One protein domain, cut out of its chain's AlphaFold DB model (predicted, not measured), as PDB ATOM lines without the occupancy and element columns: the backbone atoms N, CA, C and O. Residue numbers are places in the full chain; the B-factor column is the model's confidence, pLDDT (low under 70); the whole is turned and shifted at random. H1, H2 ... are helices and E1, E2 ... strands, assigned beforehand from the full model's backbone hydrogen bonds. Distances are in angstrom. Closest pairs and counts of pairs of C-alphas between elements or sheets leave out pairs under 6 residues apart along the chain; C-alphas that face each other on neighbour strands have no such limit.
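AT A GLANCE: This is residues 726 to 839 of the 974 residues of the protein "MPN domain-containing protein" of Rickettsiales bacterium (UniProt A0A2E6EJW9). A strongly twisted sheet of five strands curls round the short helix H1, with a second helix, H2, near one end of edge strand E4 and a small two-stranded sheet, E2 and E5, near the first residue of H1. The large sheet is mixed, in the order E1, E7, E6, E3, E4. The printed part has 114 residues, with the named elements E1, E2, E3, E4, E5, H1, H2, E6 and E7 along the chain; its class is mixed, helices and strands, with under half of the residues in named elements. It is compact, with a radius of gyration of the C-alphas of 13.6 A, and elongated, spanning 42 by 25 by 23 A.

IN THESE COORDINATES: E1, residues 732 to 738, begins at C-alpha 732 (165.581, 336.726, 203.751) and is 19.7 A long. E2 is residues 749 to 751, E3 760 to 765 with 16.0 A, E4 771 to 777 with 16.7 A, and E5 786 to 788. H1 is residues 790 to 797, and H2 is 800 to 808 with 12.4 A. E6 is residues 817 to 821, and E7, 831 to 838 with 22.4 A, ends at C-alpha 838 (147.012, 335.997, 196.355).

HOW THE PARTS SIT: E1 and E7 are parallel, N 735 and O 834 being 2.9 A apart. The hairpin E6 and E7 has N 818 and O 833 at 2.8 A, E6 and E3, antiparallel, N 763 and O 819 at 2.8 A, and the hairpin E3 and E4 N 762 and O 775 at 2.9 A. H1 and H2 are on one face of this sheet, two layers; the closest C-alphas of H1 and E4 are Leu 796 and Gly 774, 7.0 A. H2 lies over E3, at a height over the sheet of 8.7 A. E2 and E5 are antiparallel, with N 750 and O 787 at 2.9 A. In H1 every O i to N i+4 pair is within hydrogen-bond range, in H2 4 of 5.

THE WHOLE: The two C-alphas farthest apart, Gln 754 and Gly 810, are 41.8 A apart. The printed part has no cut and no long link. Mean pLDDT of the printed part is 90.5; residues 754 to 756 are under 70.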
ATOM      1  N   TRP A 726     166.241 331.433 207.938       94.50
ATOM      2  CA  TRP A 726     165.217 330.669 207.221       94.50
ATOM      3  C   TRP A 726     165.843 329.399 206.655       94.50
ATOM      4  O   TRP A 726     166.901 329.446 206.017       94.50
ATOM      5  N   HIS A 727     165.205 328.260 206.909       88.62
ATOM      6  CA  HIS A 727     165.743 326.964 206.526       88.62
ATOM      7  C   HIS A 727     165.895 326.882 204.998       88.62
ATOM      8  O   HIS A 727     164.965 327.204 204.272       88.62
ATOM      9  N   ARG A 728     167.080 326.483 204.512       80.44
ATOM     10  CA  ARG A 728     167.474 326.453 203.084       80.44
ATOM     11  C   ARG A 728     167.501 327.810 202.333       80.44
ATOM     12  O   ARG A 728     167.971 327.817 201.201       80.44
ATOM     13  N   VAL A 729     167.085 328.942 202.926       84.19
ATOM     14  CA  VAL A 729     166.980 330.249 202.217       84.19
ATOM     15  C   VAL A 729     167.857 331.371 202.815       84.19
ATOM     16  O   VAL A 729     168.276 332.278 202.100       84.19
ATOM     17  N   GLY A 730     168.221 331.310 204.101       91.00
ATOM     18  CA  GLY A 730     169.145 332.277 204.717       91.00
ATOM     19  C   GLY A 730     168.452 333.424 205.465       91.00
ATOM     20  O   GLY A 730     167.501 333.210 206.208       91.00
ATOM     21  N   GLY A 731     168.959 334.656 205.350       90.31
ATOM     22  CA  GLY A 731     168.460 335.799 206.140       90.31
ATOM     23  C   GLY A 731     167.118 336.385 205.673       90.31
ATOM     24  O   GLY A 731     166.420 337.037 206.450       90.31
ATOM     25  N   GLN A 732     166.750 336.151 204.414       95.19
ATOM     26  CA  GLN A 732     165.581 336.726 203.751       95.19
ATOM     27  C   GLN A 732     164.923 335.643 202.896       95.19
ATOM     28  O   GLN A 732     165.624 334.907 202.211       95.19
ATOM     29  N   HIS A 733     163.602 335.528 202.956       96.19
ATOM     30  CA  HIS A 733     162.813 334.521 202.244       96.19
ATOM     31  C   HIS A 733     161.551 335.192 201.695       96.19
ATOM     32  O   HIS A 733     161.001 336.068 202.357       96.19
ATOM     33  N   ALA A 734     161.103 334.822 200.498       96.06
ATOM     34  CA  ALA A 734     159.871 335.326 199.897       96.06
ATOM     35  C   ALA A 734     158.877 334.173 199.731       96.06
ATOM     36  O   ALA A 734     159.252 333.141 199.180       96.06
ATOM     37  N   VAL A 735     157.636 334.354 200.190       95.94
ATOM     38  CA  VAL A 735     156.597 333.309 200.216       95.94
ATOM     39  C   VAL A 735     155.248 333.838 199.729       95.94
ATOM     40  O   VAL A 735     154.891 335.001 199.938       95.94
ATOM     41  N   GLY A 736     154.452 332.971 199.100       93.56
ATOM     42  CA  GLY A 736     153.055 333.266 198.779       93.56
ATOM     43  C   GLY A 736     152.130 333.137 199.998       93.56
ATOM     44  O   GLY A 736     152.182 332.127 200.693       93.56
ATOM     45  N   PHE A 737     151.227 334.097 200.236       95.06
ATOM     46  CA  PHE A 737     150.122 333.944 201.199       95.06
ATOM     47  C   PHE A 737     148.768 334.112 200.510       95.06
ATOM     48  O   PHE A 737     148.451 335.173 199.967       95.06
ATOM     49  N   HIS A 738     147.934 333.072 200.545       90.44
ATOM     50  CA  HIS A 738     146.614 333.109 199.927       90.44
ATOM     51  C   HIS A 738     145.564 333.606 200.927       90.44
ATOM     52  O   HIS A 738     145.125 332.870 201.811       90.44
ATOM     53  N   LEU A 739     145.073 334.830 200.733       84.94
ATOM     54  CA  LEU A 739     144.177 335.545 201.649       84.94
ATOM     55  C   LEU A 739     142.843 334.819 201.879       84.94
ATOM     56  O   LEU A 739     142.413 334.671 203.021       84.94
ATOM     57  N   GLY A 740     142.232 334.288 200.814       75.38
ATOM     58  CA  GLY A 740     141.006 333.481 200.917       75.38
ATOM     59  C   GLY A 740     141.174 332.162 201.693       75.38
ATOM     60  O   GLY A 740     140.335 331.838 202.528       75.38
ATOM     61  N   ARG A 741     142.271 331.421 201.463       73.25
ATOM     62  CA  ARG A 741     142.582 330.149 202.152       73.25
ATOM     63  C   ARG A 741     143.226 330.345 203.533       73.25
ATOM     64  O   ARG A 741     143.282 329.401 204.313       73.25
ATOM     65  N   LYS A 742     143.705 331.557 203.838       89.44
ATOM     66  CA  LYS A 742     144.449 331.922 205.058       89.44
ATOM     67  C   LYS A 742     145.672 331.020 205.284       89.44
ATOM     68  O   LYS A 742     145.922 330.584 206.406       89.44
ATOM     69  N   ALA A 743     146.417 330.719 204.222       88.25
ATOM     70  CA  ALA A 743     147.541 329.781 204.243       88.25
ATOM     71  C   ALA A 743     148.750 330.326 203.469       88.25
ATOM     72  O   ALA A 743     148.583 331.046 202.481       88.25
ATOM     73  N   PHE A 744     149.952 329.956 203.917       94.00
ATOM     74  CA  PHE A 744     151.185 330.125 203.146       94.00
ATOM     75  C   PHE A 744     151.293 329.038 202.071       94.00
ATOM     76  O   PHE A 744     150.693 327.972 202.206       94.00
ATOM     77  N   ALA A 745     152.046 329.318 201.010       88.25
ATOM     78  CA  ALA A 745     152.303 328.375 199.924       88.25
ATOM     79  C   ALA A 745     153.271 327.241 200.315       88.25
ATOM     80  O   ALA A 745     153.265 326.198 199.669       88.25
ATOM     81  N   GLU A 746     154.077 327.432 201.364       90.94
ATOM     82  CA  GLU A 746     155.094 326.480 201.827       90.94
ATOM     83  C   GLU A 746     155.295 326.542 203.362       90.94
ATOM     84  O   GLU A 746     154.859 327.512 203.999       90.94
ATOM     85  N   PRO A 747     155.932 325.527 203.987       88.56
ATOM     86  CA  PRO A 747     156.216 325.509 205.425       88.56
ATOM     87  C   PRO A 747     157.281 326.537 205.839       88.56
ATOM     88  O   PRO A 747     158.399 326.545 205.324       88.56
ATOM     89  N   LEU A 748     156.979 327.361 206.845       95.44
ATOM     90  CA  LEU A 748     157.841 328.469 207.269       95.44
ATOM     91  C   LEU A 748     158.722 328.097 208.460       95.44
ATOM     92  O   LEU A 748     158.472 328.499 209.599       95.44
ATOM     93  N   THR A 749     159.783 327.344 208.173       94.81
ATOM     94  CA  THR A 749     160.739 326.881 209.186       94.81
ATOM     95  C   THR A 749     162.002 327.743 209.258       94.81
ATOM     96  O   THR A 749     162.575 328.157 208.248       94.81
ATOM     97  N   VAL A 750     162.467 327.993 210.481       94.50
ATOM     98  CA  VAL A 750     163.763 328.623 210.775       94.50
ATOM     99  C   VAL A 750     164.660 327.642 211.518       94.50
ATOM    100  O   VAL A 750     164.186 326.862 212.341       94.50
ATOM    101  N   SER A 751     165.958 327.677 211.232       92.50
ATOM    102  CA  SER A 751     166.968 326.772 211.792       92.50
ATOM    103  C   SER A 751     168.210 327.531 212.261       92.50
ATOM    104  O   SER A 751     168.529 328.590 211.716       92.50
ATOM    105  N   GLY A 752     168.924 326.976 213.243       86.00
ATOM    106  CA  GLY A 752     170.119 327.573 213.856       86.00
ATOM    107  C   GLY A 752     169.895 328.002 215.310       86.00
ATOM    108  O   GLY A 752     168.817 327.798 215.859       86.00
ATOM    109  N   GLY A 753     170.917 328.595 215.936       73.69
ATOM    110  CA  GLY A 753     170.853 329.074 217.323       73.69
ATOM    111  C   GLY A 753     170.903 327.969 218.395       73.69
ATOM    112  O   GLY A 753     170.334 326.893 218.249       73.69
ATOM    113  N   GLN A 754     171.564 328.237 219.528       68.62
ATOM    114  CA  GLN A 754     171.648 327.272 220.642       68.62
ATOM    115  C   GLN A 754     170.387 327.207 221.529       68.62
ATOM    116  O   GLN A 754     170.243 326.263 222.304       68.62
ATOM    117  N   TYR A 755     169.488 328.200 221.466       67.75
ATOM    118  CA  TYR A 755     168.373 328.336 222.414       67.75
ATOM    119  C   TYR A 755     167.086 328.834 221.737       67.75
ATOM    120  O   TYR A 755     166.885 330.035 221.570       67.75
ATOM    121  N   ALA A 756     166.162 327.921 221.425       68.75
ATOM    122  CA  ALA A 756     164.791 328.275 221.027       68.75
ATOM    123  C   ALA A 756     163.948 328.836 222.195       68.75
ATOM    124  O   ALA A 756     162.929 329.499 221.983       68.75
ATOM    125  N   SER A 757     164.378 328.585 223.437       75.00
ATOM    126  CA  SER A 757     163.714 329.007 224.671       75.00
ATOM    127  C   SER A 757     163.847 330.517 224.911       75.00
ATOM    128  O   SER A 757     164.755 330.979 225.605       75.00
ATOM    129  N   GLY A 758     162.912 331.294 224.369       85.19
ATOM    130  CA  GLY A 758     162.808 332.731 224.612       85.19
ATOM    131  C   GLY A 758     161.592 333.353 223.931       85.19
ATOM    132  O   GLY A 758     160.794 332.659 223.301       85.19
ATOM    133  N   ALA A 759     161.453 334.674 224.065       91.94
ATOM    134  CA  ALA A 759     160.436 335.438 223.353       91.94
ATOM    135  C   ALA A 759     160.949 335.838 221.961       91.94
ATOM    136  O   ALA A 759     161.908 336.598 221.836       91.94
ATOM    137  N   TRP A 760     160.282 335.333 220.932       96.00
ATOM    138  CA  TRP A 760     160.408 335.739 219.539       96.00
ATOM    139  C   TRP A 760     159.579 336.998 219.308       96.00
ATOM    140  O   TRP A 760     158.436 337.056 219.757       96.00
ATOM    141  N   GLN A 761     160.105 337.988 218.590       97.38
ATOM    142  CA  GLN A 761     159.332 339.157 218.162       97.38
ATOM    143  C   GLN A 761     159.047 339.072 216.659       97.38
ATOM    144  O   GLN A 761     159.970 338.980 215.854       97.38
ATOM    145  N   LEU A 762     157.767 339.114 216.288       97.94
ATOM    146  CA  LEU A 762     157.295 339.070 214.904       97.94
ATOM    147  C   LEU A 762     156.607 340.405 214.590       97.94
ATOM    148  O   LEU A 762     155.567 340.700 215.177       97.94
ATOM    149  N   ASP A 763     157.168 341.215 213.693       97.81
ATOM    150  CA  ASP A 763     156.638 342.532 213.315       97.81
ATOM    151  C   ASP A 763     156.202 342.534 211.843       97.81
ATOM    152  O   ASP A 763     157.032 342.344 210.958       97.81
ATOM    153  N   PHE A 764     154.923 342.794 211.565       97.81
ATOM    154  CA  PHE A 764     154.414 342.963 210.202       97.81
ATOM    155  C   PHE A 764     154.661 344.403 209.732       97.81
ATOM    156  O   PHE A 764     154.276 345.359 210.419       97.81
ATOM    157  N   LEU A 765     155.302 344.555 208.575       97.31
ATOM    158  CA  LEU A 765     155.746 345.814 207.987       97.31
ATOM    159  C   LEU A 765     155.010 346.094 206.669       97.31
ATOM    160  O   LEU A 765     154.785 345.191 205.861       97.31
ATOM    161  N   ASP A 766     154.666 347.361 206.445       95.44
ATOM    162  CA  ASP A 766     154.177 347.844 205.151       95.44
ATOM    163  C   ASP A 766     155.326 348.046 204.130       95.44
ATOM    164  O   ASP A 766     156.501 347.967 204.509       95.44
ATOM    165  N   PRO A 767     155.031 348.366 202.853       95.56
ATOM    166  CA  PRO A 767     156.057 348.622 201.833       95.56
ATOM    167  C   PRO A 767     156.973 349.831 202.098       95.56
ATOM    168  O   PRO A 767     157.946 350.029 201.375       95.56
ATOM    169  N   SER A 768     156.696 350.653 203.120       94.31
ATOM    170  CA  SER A 768     157.603 351.716 203.585       94.31
ATOM    171  C   SER A 768     158.559 351.252 204.697       94.31
ATOM    172  O   SER A 768     159.407 352.025 205.145       94.31
ATOM    173  N   GLY A 769     158.424 350.003 205.161       94.00
ATOM    174  CA  GLY A 769     159.113 349.464 206.333       94.00
ATOM    175  C   GLY A 769     158.480 349.877 207.669       94.00
ATOM    176  O   GLY A 769     159.071 349.642 208.728       94.00
ATOM    177  N   THR A 770     157.292 350.490 207.655       95.12
ATOM    178  CA  THR A 770     156.591 350.919 208.871       95.12
ATOM    179  C   THR A 770     155.881 349.728 209.510       95.12
ATOM    180  O   THR A 770     155.125 349.009 208.859       95.12
ATOM    181  N   ARG A 771     156.100 349.513 210.814       97.00
ATOM    182  CA  ARG A 771     155.441 348.439 211.576       97.00
ATOM    183  C   ARG A 771     153.949 348.730 211.742       97.00
ATOM    184  O   ARG A 771     153.585 349.655 212.465       97.00
ATOM    185  N   LEU A 772     153.109 347.882 211.152       94.31
ATOM    186  CA  LEU A 772     151.648 347.926 211.285       94.31
ATOM    187  C   LEU A 772     151.167 347.189 212.537       94.31
ATOM    188  O   LEU A 772     150.351 347.694 213.306       94.31
ATOM    189  N   HIS A 773     151.700 345.989 212.766       97.12
ATOM    190  CA  HIS A 773     151.406 345.176 213.940       97.12
ATOM    191  C   HIS A 773     152.651 344.396 214.365       97.12
ATOM    192  O   HIS A 773     153.624 344.299 213.623       97.12
ATOM    193  N   GLY A 774     152.656 343.841 215.572       95.12
ATOM    194  CA  GLY A 774     153.660 342.842 215.919       95.12
ATOM    195  C   GLY A 774     153.430 342.227 217.284       95.12
ATOM    196  O   GLY A 774     152.943 342.903 218.191       95.12
ATOM    197  N   VAL A 775     153.796 340.958 217.408       96.56
ATOM    198  CA  VAL A 775     153.498 340.073 218.533       96.56
ATOM    199  C   VAL A 775     154.794 339.518 219.124       96.56
ATOM    200  O   VAL A 775     155.773 339.310 218.407       96.56
ATOM    201  N   GLN A 776     154.805 339.283 220.438       96.38
ATOM    202  CA  GLN A 776     155.832 338.464 221.079       96.38
ATOM    203  C   GLN A 776     155.283 337.061 221.325       96.38
ATOM    204  O   GLN A 776     154.202 336.911 221.890       96.38
ATOM    205  N   VAL A 777     156.028 336.044 220.899       94.50
ATOM    206  CA  VAL A 777     155.645 334.633 220.995       94.50
ATOM    207  C   VAL A 777     156.719 333.873 221.763       94.50
ATOM    208  O   VAL A 777     157.904 334.025 221.492       94.50
ATOM    209  N   ALA A 778     156.316 333.043 222.717       92.00
ATOM    210  CA  ALA A 778     157.203 332.157 223.465       92.00
ATOM    211  C   ALA A 778     156.627 330.734 223.466       92.00
ATOM    212  O   ALA A 778     155.456 330.546 223.144       92.00
ATOM    213  N   GLY A 779     157.442 329.743 223.837       85.75
ATOM    214  CA  GLY A 779     156.999 328.343 223.907       85.75
ATOM    215  C   GLY A 779     156.760 327.690 222.542       85.75
ATOM    216  O   GLY A 779     155.947 326.779 222.441       85.75
ATOM    217  N   LEU A 780     157.442 328.164 221.495       89.81
ATOM    218  CA  LEU A 780     157.433 327.516 220.184       89.81
ATOM    219  C   LEU A 780     158.124 326.147 220.261       89.81
ATOM    220  O   LEU A 780     159.159 326.007 220.915       89.81
ATOM    221  N   SER A 781     157.556 325.151 219.582       83.31
ATOM    222  CA  SER A 781     158.114 323.803 219.489       83.31
ATOM    223  C   SER A 781     159.420 323.813 218.695       83.31
ATOM    224  O   SER A 781     159.452 324.266 217.551       83.31
ATOM    225  N   PHE A 782     160.484 323.290 219.306       85.62
ATOM    226  CA  PHE A 782     161.787 323.103 218.677       85.62
ATOM    227  C   PHE A 782     162.010 321.613 218.444       85.62
ATOM    228  O   PHE A 782     162.124 320.853 219.407       85.62
ATOM    229  N   VAL A 783     162.040 321.206 217.178       82.19
ATOM    230  CA  VAL A 783     162.191 319.811 216.748       82.19
ATOM    231  C   VAL A 783     163.326 319.773 215.729       82.19
ATOM    232  O   VAL A 783     163.366 320.601 214.821       82.19
ATOM    233  N   ASP A 784     164.297 318.882 215.928       83.62
ATOM    234  CA  ASP A 784     165.445 318.649 215.033       83.62
ATOM    235  C   ASP A 784     166.200 319.910 214.574       83.62
ATOM    236  O   ASP A 784     166.595 320.057 213.416       83.62
ATOM    237  N   GLY A 785     166.406 320.857 215.496       85.25
ATOM    238  CA  GLY A 785     167.122 322.105 215.211       85.25
ATOM    239  C   GLY A 785     166.291 323.169 214.482       85.25
ATOM    240  O   GLY A 785     166.851 324.179 214.047       85.25
ATOM    241  N   LYS A 786     164.975 322.955 214.338       91.56
ATOM    242  CA  LYS A 786     164.048 323.818 213.595       91.56
ATOM    243  C   LYS A 786     162.902 324.320 214.474       91.56
ATOM    244  O   LYS A 786     162.457 323.638 215.398       91.56
ATOM    245  N   VAL A 787     162.396 325.505 214.147       93.81
ATOM    246  CA  VAL A 787     161.130 326.057 214.654       93.81
ATOM    247  C   VAL A 787     160.214 326.317 213.463       93.81
ATOM    248  O   VAL A 787     160.614 327.017 212.534       93.81
ATOM    249  N   ASP A 788     158.986 325.795 213.495       92.94
ATOM    250  CA  ASP A 788     157.932 326.202 212.561       92.94
ATOM    251  C   ASP A 788     157.236 327.472 213.073       92.94
ATOM    252  O   ASP A 788     156.768 327.546 214.214       92.94
ATOM    253  N   LEU A 789     157.188 328.495 212.223       95.88
ATOM    254  CA  LEU A 789     156.539 329.773 212.490       95.88
ATOM    255  C   LEU A 789     155.208 329.933 211.739       95.88
ATOM    256  O   LEU A 789     154.493 330.901 212.006       95.88
ATOM    257  N   GLY A 790     154.840 329.014 210.840       92.50
ATOM    258  CA  GLY A 790     153.707 329.149 209.918       92.50
ATOM    259  C   GLY A 790     152.384 329.490 210.609       92.50
ATOM    260  O   GLY A 790     151.703 330.441 210.218       92.50
ATOM    261  N   LEU A 791     152.055 328.801 211.709       88.00
ATOM    262  CA  LEU A 791     150.850 329.078 212.502       88.00
ATOM    263  C   LEU A 791     150.826 330.510 213.069       88.00
ATOM    264  O   LEU A 791     149.791 331.177 213.037       88.00
ATOM    265  N   LYS A 792     151.965 331.002 213.569       95.12
ATOM    266  CA  LYS A 792     152.070 332.301 214.255       95.12
ATOM    267  C   LYS A 792     152.243 333.474 213.305       95.12
ATOM    268  O   LYS A 792     151.713 334.554 213.560       95.12
ATOM    269  N   LEU A 793     152.883 333.245 212.167       96.06
ATOM    270  CA  LEU A 793     152.900 334.192 211.059       96.06
ATOM    271  C   LEU A 793     151.499 334.312 210.443       96.06
ATOM    272  O   LEU A 793     151.069 335.425 210.160       96.06
ATOM    273  N   ARG A 794     150.726 333.219 210.358       94.88
ATOM    274  CA  ARG A 794     149.312 333.264 209.945       94.88
ATOM    275  C   ARG A 794     148.462 334.090 210.913       94.88
ATOM    276  O   ARG A 794     147.697 334.938 210.462       94.88
ATOM    277  N   GLU A 795     148.600 333.883 212.224       91.25
ATOM    278  CA  GLU A 795     147.925 334.707 213.246       91.25
ATOM    279  C   GLU A 795     148.273 336.202 213.109       91.25
ATOM    280  O   GLU A 795     147.391 337.053 213.233       91.25
ATOM    281  N   LEU A 796     149.535 336.528 212.806       95.81
ATOM    282  CA  LEU A 796     150.004 337.900 212.591       95.81
ATOM    283  C   LEU A 796     149.430 338.533 211.309       95.81
ATOM    284  O   LEU A 796     148.926 339.655 211.368       95.81
ATOM    285  N   VAL A 797     149.467 337.829 210.171       94.94
ATOM    286  CA  VAL A 797     148.909 338.304 208.886       94.94
ATOM    287  C   VAL A 797     147.397 338.515 208.981       94.94
ATOM    288  O   VAL A 797     146.869 339.495 208.462       94.94
ATOM    289  N   MET A 798     146.691 337.624 209.683       91.62
ATOM    290  CA  MET A 798     145.236 337.692 209.853       91.62
ATOM    291  C   MET A 798     144.779 338.664 210.954       91.62
ATOM    292  O   MET A 798     143.583 338.732 211.247       91.62
ATOM    293  N   ASN A 799     145.687 339.430 211.566       93.62
ATOM    294  CA  ASN A 799     145.329 340.445 212.551       93.62
ATOM    295  C   ASN A 799     144.463 341.550 211.920       93.62
ATOM    296  O   ASN A 799     144.788 342.053 210.847       93.62
ATOM    297  N   ALA A 800     143.408 341.991 212.613       84.56
ATOM    298  CA  ALA A 800     142.470 342.992 212.097       84.56
ATOM    299  C   ALA A 800     143.151 344.285 211.600       84.56
ATOM    300  O   ALA A 800     142.777 344.803 210.551       84.56
ATOM    301  N   ALA A 801     144.190 344.774 212.290       86.38
ATOM    302  CA  ALA A 801     144.916 345.977 211.877       86.38
ATOM    303  C   ALA A 801     145.725 345.775 210.582       86.38
ATOM    304  O   ALA A 801     145.815 346.687 209.765       86.38
ATOM    305  N   VAL A 802     146.284 344.578 210.376       93.00
ATOM    306  CA  VAL A 802     146.992 344.206 209.139       93.00
ATOM    307  C   VAL A 802     145.992 344.033 207.996       93.00
ATOM    308  O   VAL A 802     146.158 344.608 206.923       93.00
ATOM    309  N   VAL A 803     144.904 343.306 208.254       89.75
ATOM    310  CA  VAL A 803     143.828 343.020 207.299       89.75
ATOM    311  C   VAL A 803     143.137 344.296 206.793       89.75
ATOM    312  O   VAL A 803     142.797 344.360 205.614       89.75
ATOM    313  N   GLU A 804     142.953 345.325 207.625       86.81
ATOM    314  CA  GLU A 804     142.445 346.632 207.169       86.81
ATOM    315  C   GLU A 804     143.411 347.347 206.212       86.81
ATOM    316  O   GLU A 804     142.976 347.887 205.196       86.81
ATOM    317  N   VAL A 805     144.722 347.310 206.476       90.12
ATOM    318  CA  VAL A 805     145.716 347.921 205.574       90.12
ATOM    319  C   VAL A 805     145.811 347.152 204.255       90.12
ATOM    320  O   VAL A 805     145.823 347.775 203.197       90.12
ATOM    321  N   LEU A 806     145.774 345.816 204.286       89.88
ATOM    322  CA  LEU A 806     145.762 344.994 203.068       89.88
ATOM    323  C   LEU A 806     144.527 345.270 202.189       89.88
ATOM    324  O   LEU A 806     144.655 345.338 200.970       89.88
ATOM    325  N   LYS A 807     143.344 345.512 202.778       86.00
ATOM    326  CA  LYS A 807     142.162 345.973 202.018       86.00
ATOM    327  C   LYS A 807     142.377 347.354 201.399       86.00
ATOM    328  O   LYS A 807     141.949 347.585 200.271       86.00
ATOM    329  N   ALA A 808     143.007 348.273 202.133       87.94
ATOM    330  CA  ALA A 808     143.251 349.638 201.670       87.94
ATOM    331  C   ALA A 808     144.262 349.710 200.509       87.94
ATOM    332  O   ALA A 808     144.152 350.608 199.675       87.94
ATOM    333  N   SER A 809     145.200 348.760 200.419       86.62
ATOM    334  CA  SER A 809     146.169 348.658 199.314       86.62
ATOM    335  C   SER A 809     145.580 348.161 197.983       86.62
ATOM    336  O   SER A 809     146.217 348.321 196.939       86.62
ATOM    337  N   GLY A 810     144.367 347.594 197.986       83.44
ATOM    338  CA  GLY A 810     143.696 347.115 196.774       83.44
ATOM    339  C   GLY A 810     144.502 346.038 196.038       83.44
ATOM    340  O   GLY A 810     145.004 345.106 196.658       83.44
ATOM    341  N   ASP A 811     144.638 346.179 194.717       75.19
ATOM    342  CA  ASP A 811     145.367 345.219 193.871       75.19
ATOM    343  C   ASP A 811     146.905 345.307 194.031       75.19
ATOM    344  O   ASP A 811     147.627 344.412 193.601       75.19
ATOM    345  N   SER A 812     147.425 346.369 194.658       76.31
ATOM    346  CA  SER A 812     148.865 346.608 194.841       76.31
ATOM    347  C   SER A 812     149.364 346.016 196.163       76.31
ATOM    348  O   SER A 812     149.718 346.749 197.089       76.31
ATOM    349  N   MET A 813     149.396 344.684 196.261       84.44
ATOM    350  CA  MET A 813     149.835 343.967 197.472       84.44
ATOM    351  C   MET A 813     151.326 343.572 197.490       84.44
ATOM    352  O   MET A 813     151.720 342.690 198.250       84.44
ATOM    353  N   GLU A 814     152.165 344.213 196.678       88.81
ATOM    354  CA  GLU A 814     153.618 343.989 196.663       88.81
ATOM    355  C   GLU A 814     154.342 344.752 197.793       88.81
ATOM    356  O   GLU A 814     153.893 345.806 198.245       88.81
ATOM    357  N   GLY A 815     155.498 344.237 198.231       89.69
ATOM    358  CA  GLY A 815     156.418 344.925 199.152       89.69
ATOM    359  C   GLY A 815     156.111 344.792 200.650       89.69
ATOM    360  O   GLY A 815     156.853 345.323 201.474       89.69
ATOM    361  N   PHE A 816     155.051 344.080 201.033       96.88
ATOM    362  CA  PHE A 816     154.794 343.740 202.433       96.88
ATOM    363  C   PHE A 816     155.798 342.704 202.954       96.88
ATOM    364  O   PHE A 816     156.188 341.782 202.237       96.88
ATOM    365  N   SER A 817     156.189 342.821 204.224       97.69
ATOM    366  CA  SER A 817     157.121 341.870 204.840       97.69
ATOM    367  C   SER A 817     156.866 341.649 206.331       97.69
ATOM    368  O   SER A 817     156.245 342.467 207.006       97.69
ATOM    369  N   ILE A 818     157.359 340.535 206.870       98.12
ATOM    370  CA  ILE A 818     157.412 340.271 208.309       98.12
ATOM    371  C   ILE A 818     158.870 340.227 208.748       98.12
ATOM    372  O   ILE A 818     159.669 339.439 208.247       98.12
ATOM    373  N   ARG A 819     159.203 341.052 209.737       98.00
ATOM    374  CA  ARG A 819     160.482 341.018 210.436       98.00
ATOM    375  C   ARG A 819     160.385 340.076 211.631       98.00
ATOM    376  O   ARG A 819     159.621 340.323 212.561       98.00
ATOM    377  N   VAL A 820     161.200 339.032 211.621       97.62
ATOM    378  CA  VAL A 820     161.293 338.004 212.657       97.62
ATOM    379  C   VAL A 820     162.593 338.196 213.442       97.62
ATOM    380  O   VAL A 820     163.688 338.251 212.881       97.62
ATOM    381  N   LEU A 821     162.468 338.319 214.761       96.81
ATOM    382  CA  LEU A 821     163.557 338.500 215.719       96.81
ATOM    383  C   LEU A 821     163.561 337.327 216.715       96.81
ATOM    384  O   LEU A 821     162.839 337.370 217.717       96.81
ATOM    385  N   PRO A 822     164.344 336.272 216.430       95.31
ATOM    386  CA  PRO A 822     164.580 335.154 217.339       95.31
ATOM    387  C   PRO A 822     165.260 335.565 218.658       95.31
ATOM    388  O   PRO A 822     165.998 336.557 218.693       95.31
ATOM    389  N   PRO A 823     165.120 334.765 219.731       92.00
ATOM    390  CA  PRO A 823     165.911 334.903 220.948       92.00
ATOM    391  C   PRO A 823     167.414 334.870 220.641       92.00
ATOM    392  O   PRO A 823     167.912 333.955 219.988       92.00
ATOM    393  N   GLY A 824     168.141 335.886 221.112       88.88
ATOM    394  CA  GLY A 824     169.589 336.014 220.907       88.88
ATOM    395  C   GLY A 824     170.021 336.552 219.535       88.88
ATOM    396  O   GLY A 824     171.184 336.929 219.396       88.88
ATOM    397  N   GLN A 825     169.120 336.670 218.552       91.69
ATOM    398  CA  GLN A 825     169.455 337.254 217.250       91.69
ATOM    399  C   GLN A 825     169.842 338.733 217.406       91.69
ATOM    400  O   GLN A 825     169.195 339.493 218.129       91.69
ATOM    401  N   ASN A 826     170.878 339.168 216.685       90.31
ATOM    402  CA  ASN A 826     171.266 340.576 216.634       90.31
ATOM    403  C   ASN A 826     170.118 341.426 216.038       90.31
ATOM    404  O   ASN A 826     169.762 341.202 214.879       90.31
ATOM    405  N   PRO A 827     169.584 342.446 216.744       91.44
ATOM    406  CA  PRO A 827     168.510 343.293 216.219       91.44
ATOM    407  C   PRO A 827     168.847 344.056 214.929       91.44
ATOM    408  O   PRO A 827     167.938 344.508 214.237       91.44
ATOM    409  N   ALA A 828     170.136 344.201 214.596       91.12
ATOM    410  CA  ALA A 828     170.597 344.782 213.333       91.12
ATOM    411  C   ALA A 828     170.587 343.794 212.145       91.12
ATOM    412  O   ALA A 828     170.796 344.220 211.012       91.12
ATOM    413  N   ALA A 829     170.359 342.501 212.392       92.81
ATOM    414  CA  ALA A 829     170.275 341.438 211.388       92.81
ATOM    415  C   ALA A 829     169.069 340.511 211.674       92.81
ATOM    416  O   ALA A 829     169.253 339.333 212.008       92.81
ATOM    417  N   PRO A 830     167.830 341.038 211.616       96.31
ATOM    418  CA  PRO A 830     166.626 340.227 211.750       96.31
ATOM    419  C   PRO A 830     166.437 339.315 210.534       96.31
ATOM    420  O   PRO A 830     166.982 339.575 209.462       96.31
ATOM    421  N   LEU A 831     165.590 338.301 210.685       97.25
ATOM    422  CA  LEU A 831     165.086 337.526 209.557       97.25
ATOM    423  C   LEU A 831     163.936 338.281 208.888       97.25
ATOM    424  O   LEU A 831     163.079 338.837 209.576       97.25
ATOM    425  N   ILE A 832     163.915 338.314 207.558       97.62
ATOM    426  CA  ILE A 832     162.878 338.999 206.772       97.62
ATOM    427  C   ILE A 832     162.093 337.972 205.959       97.62
ATOM    428  O   ILE A 832     162.691 337.127 205.298       97.62
ATOM    429  N   LEU A 833     160.766 338.042 206.014       97.75
ATOM    430  CA  LEU A 833     159.861 337.266 205.173       97.75
ATOM    431  C   LEU A 833     159.076 338.214 204.268       97.75
ATOM    432  O   LEU A 833     158.234 338.959 204.762       97.75
ATOM    433  N   GLU A 834     159.342 338.215 202.972       97.44
ATOM    434  CA  GLU A 834     158.575 338.969 201.978       97.44
ATOM    435  C   GLU A 834     157.301 338.208 201.607       97.44
ATOM    436  O   GLU A 834     157.310 336.981 201.484       97.44
ATOM    437  N   LEU A 835     156.190 338.931 201.461       96.81
ATOM    438  CA  LEU A 835     154.868 338.342 201.265       96.81
ATOM    439  C   LEU A 835     154.294 338.685 199.893       96.81
ATOM    440  O   LEU A 835     153.981 339.839 199.610       96.81
ATOM    441  N   ASN A 836     154.063 337.650 199.089       94.81
ATOM    442  CA  ASN A 836     153.338 337.738 197.828       94.81
ATOM    443  C   ASN A 836     151.883 337.311 198.053       94.81
ATOM    444  O   ASN A 836     151.572 336.125 198.187       94.81
ATOM    445  N   PHE A 837     150.971 338.275 198.143       93.50
ATOM    446  CA  PHE A 837     149.567 337.984 198.426       93.50
ATOM    447  C   PHE A 837     148.798 337.492 197.194       93.50
ATOM    448  O   PHE A 837     148.963 338.001 196.088       93.50
ATOM    449  N   SER A 838     147.908 336.516 197.397       87.69
ATOM    450  CA  SER A 838     147.012 335.997 196.355       87.69
ATOM    451  C   SER A 838     145.576 335.797 196.855       87.69
ATOM    452  O   SER A 838     145.322 335.561 198.040       87.69
ATOM    453  N   GLY A 839     144.613 335.900 195.934       79.19
ATOM    454  CA  GLY A 839     143.182 335.905 196.248       79.19
ATOM    455  C   GLY A 839     142.702 337.220 196.881       79.19
ATOM    456  O   GLY A 839     143.494 338.069 197.275       79.19
TER     457      GLY A 839